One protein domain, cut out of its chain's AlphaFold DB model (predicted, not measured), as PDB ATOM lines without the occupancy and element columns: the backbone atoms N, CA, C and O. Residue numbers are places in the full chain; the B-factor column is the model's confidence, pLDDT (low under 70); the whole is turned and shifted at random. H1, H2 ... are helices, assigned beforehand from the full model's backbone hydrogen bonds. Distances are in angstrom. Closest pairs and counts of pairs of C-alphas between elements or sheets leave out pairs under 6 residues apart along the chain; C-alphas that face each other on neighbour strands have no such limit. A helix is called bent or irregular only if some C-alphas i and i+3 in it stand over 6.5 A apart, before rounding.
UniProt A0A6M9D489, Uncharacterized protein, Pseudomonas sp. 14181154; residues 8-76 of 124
ATOM      1  N   ALA A   8      -4.449 -13.934 -40.281       85.06
ATOM      2  CA  ALA A   8      -4.976 -14.473 -39.032       85.06
ATOM      3  C   ALA A   8      -4.413 -15.875 -38.758       85.06
ATOM      4  O   ALA A   8      -4.079 -16.181 -37.610       85.06
ATOM      5  N   LYS A   9      -4.225 -16.701 -39.796       82.25
ATOM      6  CA  LYS A   9      -3.509 -17.979 -39.671       82.25
ATOM      7  C   LYS A   9      -2.039 -17.777 -39.323       82.25
ATOM      8  O   LYS A   9      -1.566 -18.483 -38.438       82.25
ATOM      9  N   ASN A  10      -1.350 -16.805 -39.928       85.44
ATOM     10  CA  ASN A  10       0.036 -16.495 -39.571       85.44
ATOM     11  C   ASN A  10       0.148 -16.113 -38.082       85.44
ATOM     12  O   ASN A  10       0.932 -16.695 -37.338       85.44
ATOM     13  N   GLN A  11      -0.731 -15.231 -37.591       85.00
ATOM     14  CA  GLN A  11      -0.765 -14.848 -36.173       85.00
ATOM     15  C   GLN A  11      -1.148 -16.003 -35.233       85.00
ATOM     16  O   GLN A  11      -0.705 -16.042 -34.085       85.00
ATOM     17  N   ILE A  12      -1.999 -16.939 -35.662       85.06
ATOM     18  CA  ILE A  12      -2.275 -18.162 -34.891       85.06
ATOM     19  C   ILE A  12      -1.028 -19.048 -34.852       85.06
ATOM     20  O   ILE A  12      -0.693 -19.554 -33.784       85.06
ATOM     21  N   ASN A  13      -0.326 -19.189 -35.974       85.44
ATOM     22  CA  ASN A  13       0.854 -20.034 -36.087       85.44
ATOM     23  C   ASN A  13       2.028 -19.512 -35.248       85.44
ATOM     24  O   ASN A  13       2.628 -20.271 -34.492       85.44
ATOM     25  N   ILE A  14       2.273 -18.199 -35.276       86.62
ATOM     26  CA  ILE A  14       3.265 -17.540 -34.416       86.62
ATOM     27  C   ILE A  14       2.913 -17.758 -32.939       86.62
ATOM     28  O   ILE A  14       3.778 -18.110 -32.144       86.62
ATOM     29  N   ARG A  15       1.639 -17.599 -32.556       84.94
ATOM     30  CA  ARG A  15       1.209 -17.766 -31.155       84.94
ATOM     31  C   ARG A  15       1.294 -19.205 -30.658       84.94
ATOM     32  O   ARG A  15       1.695 -19.416 -29.520       84.94
ATOM     33  N   LYS A  16       0.861 -20.173 -31.468       81.62
ATOM     34  CA  LYS A  16       0.790 -21.584 -31.067       81.62
ATOM     35  C   LYS A  16       2.127 -22.300 -31.209       81.62
ATOM     36  O   LYS A  16       2.499 -23.075 -30.337       81.62
ATOM     37  N   HIS A  17       2.844 -22.032 -32.294       83.56
ATOM     38  CA  HIS A  17       4.000 -22.822 -32.705       83.56
ATOM     39  C   HIS A  17       5.280 -21.986 -32.809       83.56
ATOM     40  O   HIS A  17       6.335 -22.544 -33.099       83.56
ATOM     41  N   GLY A  18       5.235 -20.670 -32.567       85.12
ATOM     42  CA  GLY A  18       6.420 -19.809 -32.638       85.12
ATOM     43  C   GLY A  18       7.073 -19.799 -34.020       85.12
ATOM     44  O   GLY A  18       8.282 -19.619 -34.104       85.12
ATOM     45  N   ILE A  19       6.295 -20.060 -35.076       85.31
ATOM     46  CA  ILE A  19       6.747 -20.110 -36.469       85.31
ATOM     47  C   ILE A  19       6.027 -19.008 -37.245       85.31
ATOM     48  O   ILE A  19       4.799 -18.919 -37.217       85.31
ATOM     49  N   ASP A  20       6.793 -18.194 -37.956       86.38
ATOM     50  CA  ASP A  20       6.318 -17.166 -38.871       86.38
ATOM     51  C   ASP A  20       6.340 -17.696 -40.306       86.38
ATOM     52  O   ASP A  20       7.342 -18.229 -40.793       86.38
ATOM     53  N   PHE A  21       5.224 -17.545 -41.015       84.44
ATOM     54  CA  PHE A  21       5.134 -17.966 -42.407       84.44
ATOM     55  C   PHE A  21       5.996 -17.133 -43.363       84.44
ATOM     56  O   PHE A  21       6.187 -17.553 -44.506       84.44
ATOM     57  N   ALA A  22       6.561 -16.009 -42.909       81.19
ATOM     58  CA  ALA A  22       7.570 -15.253 -43.650       81.19
ATOM     59  C   ALA A  22       8.785 -16.106 -44.066       81.19
ATOM     60  O   ALA A  22       9.354 -15.868 -45.130       81.19
ATOM     61  N   ASP A  23       9.138 -17.135 -43.289       77.06
ATOM     62  CA  ASP A  23      10.308 -17.983 -43.562       77.06
ATOM     63  C   ASP A  23      10.006 -19.177 -44.482       77.06
ATOM     64  O   ASP A  23      10.904 -19.812 -45.039       77.06
ATOM     65  N   VAL A  24       8.726 -19.508 -44.660       76.25
ATOM     66  CA  VAL A  24       8.291 -20.711 -45.382       76.25
ATOM     67  C   VAL A  24       8.652 -20.687 -46.877       76.25
ATOM     68  O   VAL A  24       9.088 -21.720 -47.388       76.25
ATOM     69  N   PRO A  25       8.517 -19.570 -47.624       72.88
ATOM     70  CA  PRO A  25       8.848 -19.547 -49.048       72.88
ATOM     71  C   PRO A  25      10.296 -19.944 -49.356       72.88
ATOM     72  O   PRO A  25      10.536 -20.592 -50.375       72.88
ATOM     73  N   GLU A  26      11.254 -19.591 -48.498       67.25
ATOM     74  CA  GLU A  26      12.664 -19.935 -48.706       67.25
ATOM     75  C   GLU A  26      12.935 -21.431 -48.516       67.25
ATOM     76  O   GLU A  26      13.710 -22.003 -49.287       67.25
ATOM     77  N   MET A  27      12.226 -22.098 -47.596       66.12
ATOM     78  CA  MET A  27      12.328 -23.553 -47.401       66.12
ATOM     79  C   MET A  27      12.035 -24.340 -48.686       66.12
ATOM     80  O   MET A  27      12.641 -25.380 -48.930       66.12
ATOM     81  N   PHE A  28      11.122 -23.839 -49.520       66.88
ATOM     82  CA  PHE A  28      10.716 -24.494 -50.766       66.88
ATOM     83  C   PHE A  28      11.537 -24.074 -51.994       66.88
ATOM     84  O   PHE A  28      11.373 -24.671 -53.058       66.88
ATOM     85  N   ASN A  29      12.399 -23.058 -51.880       63.00
ATOM     86  CA  ASN A  29      13.214 -22.554 -52.992       63.00
ATOM     87  C   ASN A  29      14.649 -23.111 -53.002       63.00
ATOM     88  O   ASN A  29      15.335 -22.988 -54.018       63.00
ATOM     89  N   HIS A  30      15.101 -23.743 -51.916       54.44
ATOM     90  CA  HIS A  30      16.408 -24.397 -51.846       54.44
ATOM     91  C   HIS A  30      16.294 -25.920 -52.043       54.44
ATOM     92  O   HIS A  30      15.285 -26.512 -51.655       54.44
ATOM     93  N   PRO A  31      17.308 -26.589 -52.641       52.22
ATOM     94  CA  PRO A  31      17.367 -28.049 -52.621       52.22
ATOM     95  C   PRO A  31      17.317 -28.487 -51.157       52.22
ATOM     96  O   PRO A  31      18.087 -27.954 -50.364       52.22
ATOM     97  N   MET A  32      16.388 -29.383 -50.795       46.84
ATOM     98  CA  MET A  32      16.191 -29.863 -49.419       46.84
ATOM     99  C   MET A  32      17.536 -30.297 -48.811       46.84
ATOM    100  O   MET A  32      17.998 -31.413 -49.031       46.84
ATOM    101  N   LEU A  33      18.191 -29.399 -48.074       42.97
ATOM    102  CA  LEU A  33      19.443 -29.667 -47.379       42.97
ATOM    103  C   LEU A  33      19.088 -30.097 -45.963       42.97
ATOM    104  O   LEU A  33      18.885 -29.283 -45.064       42.97
ATOM    105  N   THR A  34      19.012 -31.407 -45.779       47.06
ATOM    106  CA  THR A  34      18.791 -32.071 -44.496       47.06
ATOM    107  C   THR A  34      20.061 -32.024 -43.638       47.06
ATOM    108  O   THR A  34      20.643 -33.069 -43.379       47.06
ATOM    109  N   SER A  35      20.553 -30.839 -43.256       43.28
ATOM    110  CA  SER A  35      21.590 -30.696 -42.201       43.28
ATOM    111  C   SER A  35      22.041 -29.257 -41.897       43.28
ATOM    112  O   SER A  35      22.965 -29.078 -41.105       43.28
ATOM    113  N   GLY A  36      21.467 -28.218 -42.511       46.22
ATOM    114  CA  GLY A  36      21.918 -26.833 -42.316       46.22
ATOM    115  C   GLY A  36      20.824 -25.938 -41.749       46.22
ATOM    116  O   GLY A  36      19.689 -25.999 -42.209       46.22
ATOM    117  N   ARG A  37      21.170 -25.074 -40.783       50.44
ATOM    118  CA  ARG A  37      20.325 -23.923 -40.418       50.44
ATOM    119  C   ARG A  37      19.975 -23.155 -41.706       50.44
ATOM    120  O   ARG A  37      20.903 -22.910 -42.482       50.44
ATOM    121  N   PRO A  38      18.702 -22.791 -41.955       51.31
ATOM    122  CA  PRO A  38      18.341 -22.011 -43.136       51.31
ATOM    123  C   PRO A  38      19.179 -20.727 -43.159       51.31
ATOM    124  O   PRO A  38      19.239 -19.989 -42.179       51.31
ATOM    125  N   GLY A  39      19.927 -20.540 -44.247       50.44
ATOM    126  CA  GLY A  39      20.996 -19.545 -44.354       50.44
ATOM    127  C   GLY A  39      20.525 -18.117 -44.611       50.44
ATOM    128  O   GLY A  39      21.367 -17.241 -44.787       50.44
ATOM    129  N   ILE A  40      19.219 -17.869 -44.653       50.38
ATOM    130  CA  ILE A  40      18.667 -16.533 -44.836       50.38
ATOM    131  C   ILE A  40      17.503 -16.410 -43.848       50.38
ATOM    132  O   ILE A  40      16.525 -17.142 -43.892       50.38
ATOM    133  N   MET A  41      17.693 -15.557 -42.844       54.94
ATOM    134  CA  MET A  41      16.618 -15.094 -41.977       54.94
ATOM    135  C   MET A  41      16.028 -13.881 -42.680       54.94
ATOM    136  O   MET A  41      16.766 -12.948 -43.004       54.94
ATOM    137  N   THR A  42      14.721 -13.862 -42.919       54.69
ATOM    138  CA  THR A  42      14.078 -12.607 -43.312       54.69
ATOM    139  C   THR A  42      14.222 -11.631 -42.133       54.69
ATOM    140  O   THR A  42      13.951 -12.009 -40.993       54.69
ATOM    141  N   GLU A  43      14.688 -10.391 -42.357       53.78
ATOM    142  CA  GLU A  43      14.986  -9.419 -41.274       53.78
ATOM    143  C   GLU A  43      13.775  -9.107 -40.361       53.78
ATOM    144  O   GLU A  43      13.921  -8.488 -39.311       53.78
ATOM    145  N   SER A  44      12.577  -9.558 -40.745       63.34
ATOM    146  CA  SER A  44      11.302  -9.337 -40.066       63.34
ATOM    147  C   SER A  44      10.649 -10.592 -39.471       63.34
ATOM    148  O   SER A  44       9.528 -10.483 -38.974       63.34
ATOM    149  N   SER A  45      11.277 -11.771 -39.546       76.38
ATOM    150  CA  SER A  45      10.655 -13.007 -39.051       76.38
ATOM    151  C   SER A  45      10.495 -13.021 -37.530       76.38
ATOM    152  O   SER A  45      11.414 -12.688 -36.780       76.38
ATOM    153  N   LYS A  46       9.320 -13.465 -37.073       82.62
ATOM    154  CA  LYS A  46       9.010 -13.709 -35.656       82.62
ATOM    155  C   LYS A  46       9.217 -15.170 -35.233       82.62
ATOM    156  O   LYS A  46       8.768 -15.547 -34.150       82.62
ATOM    157  N   THR A  47       9.856 -15.996 -36.063       84.75
ATOM    158  CA  THR A  47      10.113 -17.406 -35.747       84.75
ATOM    159  C   THR A  47      11.140 -17.551 -34.624       84.75
ATOM    160  O   THR A  47      12.252 -17.026 -34.699       84.75
ATOM    161  N   ASP A  48      10.813 -18.345 -33.604       84.75
ATOM    162  CA  ASP A  48      11.748 -18.708 -32.538       84.75
ATOM    163  C   ASP A  48      12.639 -19.886 -32.962       84.75
ATOM    164  O   ASP A  48      12.483 -21.038 -32.539       84.75
ATOM    165  N   TRP A  49      13.614 -19.583 -33.818       81.25
ATOM    166  CA  TRP A  49      14.594 -20.549 -34.317       81.25
ATOM    167  C   TRP A  49      15.460 -21.163 -33.214       81.25
ATOM    168  O   TRP A  49      15.896 -22.311 -33.324       81.25
ATOM    169  N   GLY A  50      15.723 -20.411 -32.142       82.56
ATOM    170  CA  GLY A  50      16.543 -20.867 -31.025       82.56
ATOM    171  C   GLY A  50      15.850 -21.947 -30.200       82.56
ATOM    172  O   GLY A  50      16.525 -22.842 -29.689       82.56
ATOM    173  N   ARG A  51      14.525 -21.862 -30.054       85.62
ATOM    174  CA  ARG A  51      13.692 -22.904 -29.445       85.62
ATOM    175  C   ARG A  51      13.613 -24.138 -30.335       85.62
ATOM    176  O   ARG A  51      13.919 -25.225 -29.858       85.62
ATOM    177  N   LEU A  52      13.289 -23.961 -31.618       82.62
ATOM    178  CA  LEU A  52      13.132 -25.071 -32.569       82.62
ATOM    179  C   LEU A  52      14.419 -25.891 -32.726       82.62
ATOM    180  O   LEU A  52      14.367 -27.112 -32.740       82.62
ATOM    181  N   ALA A  53      15.589 -25.247 -32.751       82.44
ATOM    182  CA  ALA A  53      16.875 -25.946 -32.856       82.44
ATOM    183  C   ALA A  53      17.255 -26.781 -31.615       82.44
ATOM    184  O   ALA A  53      18.233 -27.525 -31.665       82.44
ATOM    185  N   ARG A  54      16.550 -26.610 -30.489       86.19
ATOM    186  CA  ARG A  54      16.782 -27.323 -29.221       86.19
ATOM    187  C   ARG A  54      15.643 -28.275 -28.855       86.19
ATOM    188  O   ARG A  54      15.749 -28.946 -27.835       86.19
ATOM    189  N   GLN A  55      14.560 -28.281 -29.627       84.62
ATOM    190  CA  GLN A  55      13.406 -29.137 -29.388       84.62
ATOM    191  C   GLN A  55      13.707 -30.541 -29.918       84.62
ATOM    192  O   GLN A  55      14.115 -30.683 -31.069       84.62
ATOM    193  N   ASP A  56      13.514 -31.562 -29.082       87.62
ATOM    194  CA  ASP A  56      13.579 -32.955 -29.526       87.62
ATOM    195  C   ASP A  56      12.297 -33.311 -30.299       87.62
ATOM    196  O   ASP A  56      11.207 -32.856 -29.947       87.62
ATOM    197  N   ASP A  57      12.392 -34.207 -31.285       82.00
ATOM    198  CA  ASP A  57      11.241 -34.644 -32.098       82.00
ATOM    199  C   ASP A  57      10.071 -35.187 -31.259       82.00
ATOM    200  O   ASP A  57       8.906 -34.971 -31.581       82.00
ATOM    201  N   LYS A  58      10.372 -35.865 -30.142       86.56
ATOM    202  CA  LYS A  58       9.367 -36.416 -29.211       86.56
ATOM    203  C   LYS A  58       8.524 -35.336 -28.518       86.56
ATOM    204  O   LYS A  58       7.442 -35.640 -28.027       86.56
ATOM    205  N   ASP A  59       9.042 -34.109 -28.446       86.25
ATOM    206  CA  ASP A  59       8.402 -32.972 -27.788       86.25
ATOM    207  C   ASP A  59       7.587 -32.133 -28.794       86.25
ATOM    208  O   ASP A  59       7.098 -31.053 -28.452       86.25
ATOM    209  N   ILE A  60       7.461 -32.577 -30.053       83.25
ATOM    210  CA  ILE A  60       6.618 -31.933 -31.066       83.25
ATOM    211  C   ILE A  60       5.152 -32.276 -30.787       83.25
ATOM    212  O   ILE A  60       4.720 -33.423 -30.906       83.25
ATOM    213  N   ASP A  61       4.375 -31.253 -30.444       83.38
ATOM    214  CA  ASP A  61       2.925 -31.363 -30.310       83.38
ATOM    215  C   ASP A  61       2.278 -31.530 -31.693       83.38
ATOM    216  O   ASP A  61       2.383 -30.648 -32.545       83.38
ATOM    217  N   THR A  62       1.635 -32.677 -31.904       84.12
ATOM    218  CA  THR A  62       0.899 -33.036 -33.130       84.12
ATOM    219  C   THR A  62      -0.600 -33.198 -32.875       84.12
ATOM    220  O   THR A  62      -1.333 -33.689 -33.731       84.12
ATOM    221  N   THR A  63      -1.090 -32.794 -31.698       85.69
ATOM    222  CA  THR A  63      -2.494 -32.995 -31.304       85.69
ATOM    223  C   THR A  63      -3.494 -32.290 -32.224       85.69
ATOM    224  O   THR A  63      -4.646 -32.714 -32.321       85.69
ATOM    225  N   ASP A  64      -3.070 -31.237 -32.923       80.62
ATOM    226  CA  ASP A  64      -3.868 -30.478 -33.884       80.62
ATOM    227  C   ASP A  64      -3.825 -31.035 -35.317       80.62
ATOM    228  O   ASP A  64      -4.644 -30.637 -36.149       80.62
ATOM    229  N   ILE A  65      -2.916 -31.971 -35.603       82.12
ATOM    230  CA  ILE A  65      -2.733 -32.600 -36.916       82.12
ATOM    231  C   ILE A  65      -2.810 -34.126 -36.740       82.12
ATOM    232  O   ILE A  65      -1.778 -34.798 -36.681       82.12
ATOM    233  N   PRO A  66      -4.024 -34.701 -36.642       79.94
ATOM    234  CA  PRO A  66      -4.185 -36.144 -36.503       79.94
ATOM    235  C   PRO A  66      -3.659 -36.883 -37.740       79.94
ATOM    236  O   PRO A  66      -3.709 -36.368 -38.861       79.94
ATOM    237  N   GLU A  67      -3.188 -38.116 -37.544       84.62
ATOM    238  CA  GLU A  67      -2.731 -38.964 -38.645       84.62
ATOM    239  C   GLU A  67      -3.848 -39.191 -39.675       84.62
ATOM    240  O   GLU A  67      -4.999 -39.481 -39.336       84.62
ATOM    241  N   LEU A  68      -3.500 -39.060 -40.958       88.38
ATOM    242  CA  LEU A  68      -4.434 -39.273 -42.058       88.38
ATOM    243  C   LEU A  68      -4.613 -40.778 -42.287       88.38
ATOM    244  O   LEU A  68      -3.730 -41.447 -42.824       88.38
ATOM    245  N   ASP A  69      -5.762 -41.312 -41.884       87.81
ATOM    246  CA  ASP A  69      -6.075 -42.734 -41.997       87.81
ATOM    247  C   ASP A  69      -6.785 -43.088 -43.320       87.81
ATOM    248  O   ASP A  69      -7.107 -42.245 -44.164       87.81
ATOM    249  N   GLN A  70      -7.078 -44.377 -43.518       87.25
ATOM    250  CA  GLN A  70      -7.832 -44.815 -44.697       87.25
ATOM    251  C   GLN A  70      -9.232 -44.186 -44.776       87.25
ATOM    252  O   GLN A  70      -9.774 -44.077 -45.874       87.25
ATOM    253  N   ALA A  71      -9.849 -43.797 -43.653       87.94
ATOM    254  CA  ALA A  71     -11.164 -43.162 -43.651       87.94
ATOM    255  C   ALA A  71     -11.113 -41.751 -44.239       87.94
ATOM    256  O   ALA A  71     -11.970 -41.423 -45.062       87.94
ATOM    257  N   PHE A  72     -10.078 -40.980 -43.900       87.38
ATOM    258  CA  PHE A  72      -9.795 -39.689 -44.516       87.38
ATOM    259  C   PHE A  72      -9.657 -39.826 -46.035       87.38
ATOM    260  O   PHE A  72     -10.378 -39.174 -46.792       87.38
ATOM    261  N   PHE A  73      -8.798 -40.739 -46.505       85.50
ATOM    262  CA  PHE A  73      -8.559 -40.905 -47.944       85.50
ATOM    263  C   PHE A  73      -9.768 -41.447 -48.713       85.50
ATOM    264  O   PHE A  73      -9.900 -41.160 -49.900       85.50
ATOM    265  N   ARG A  74     -10.687 -42.176 -48.061       88.12
ATOM    266  CA  ARG A  74     -11.960 -42.594 -48.680       88.12
ATOM    267  C   ARG A  74     -12.870 -41.416 -49.034       88.12
ATOM    268  O   ARG A  74     -13.703 -41.560 -49.922       88.12
ATOM    269  N   GLN A  75     -12.744 -40.296 -48.327       85.62
ATOM    270  CA  GLN A  75     -13.564 -39.097 -48.523       85.62
ATOM    271  C   GLN A  75     -12.801 -37.957 -49.201       85.62
ATOM    272  O   GLN A  75     -13.408 -36.961 -49.587       85.62
ATOM    273  N   ALA A  76     -11.482 -38.083 -49.339       85.25
ATOM    274  CA  ALA A  76     -10.648 -37.053 -49.927       85.25
ATOM    275  C   ALA A  76     -11.006 -36.837 -51.405       85.25
ATOM    276  O   ALA A  76     -10.902 -37.746 -52.230       85.25
TER     277      ALA A  76
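Overview. This is residues 8 to 76 of the 124 residues of an uncharacterized protein of Pseudomonas sp. 14181154 (UniProt A0A6M9D489). There is little regular structure here: a small body of loops and short helices, H1, H2 and H3, from which a long arm, residues 62 to 76, sticks out with H4 near its end. The printed part has 69 residues, with four named helices in order H1 to H4 and no named strand; under half are in named elements, class all helix. The whole is loose, radius of gyration of the C-alphas 14.8 A, spanning 43 by 28 by 26 A.

Arrangement. Begin at H1, residues 8 to 17, and pass a tight link to H2, residues 21 to 27. They are close but not clearly touching, closest at the C-alphas of Asn 10 and Phe 21, 6.0 A, and about perpendicular at 78 degrees. H3, residues 49 to 52, and H4, residues 70 to 75, touch no helix. In H1 every O i to N i+4 pair is within hydrogen-bond range; H2 has 0 of 3, with 3 of 4 O i to N i+3 pairs, H4 has 1 of 2, and H3 is too short.

Along the chain. Find C-alpha 8 at (-4.976, -14.473, -39.032); H1 runs 13.8 A from there. H2, 10.4 A, is irregular: C-alphas 22 and 25 are 7.0 A apart. H3 spans 5.1 A; H4, 9.0 A, ends at C-alpha 75, (-13.564, -39.097, -48.523).

Size, cuts and confidence. The C-alphas farthest apart, Glu 43 and Arg 74, are 43.4 A apart. The printed part has no cut; the links H2 to H3 and H3 to H4 are long. Look for pLDDT under 70 at residues 26 to 44.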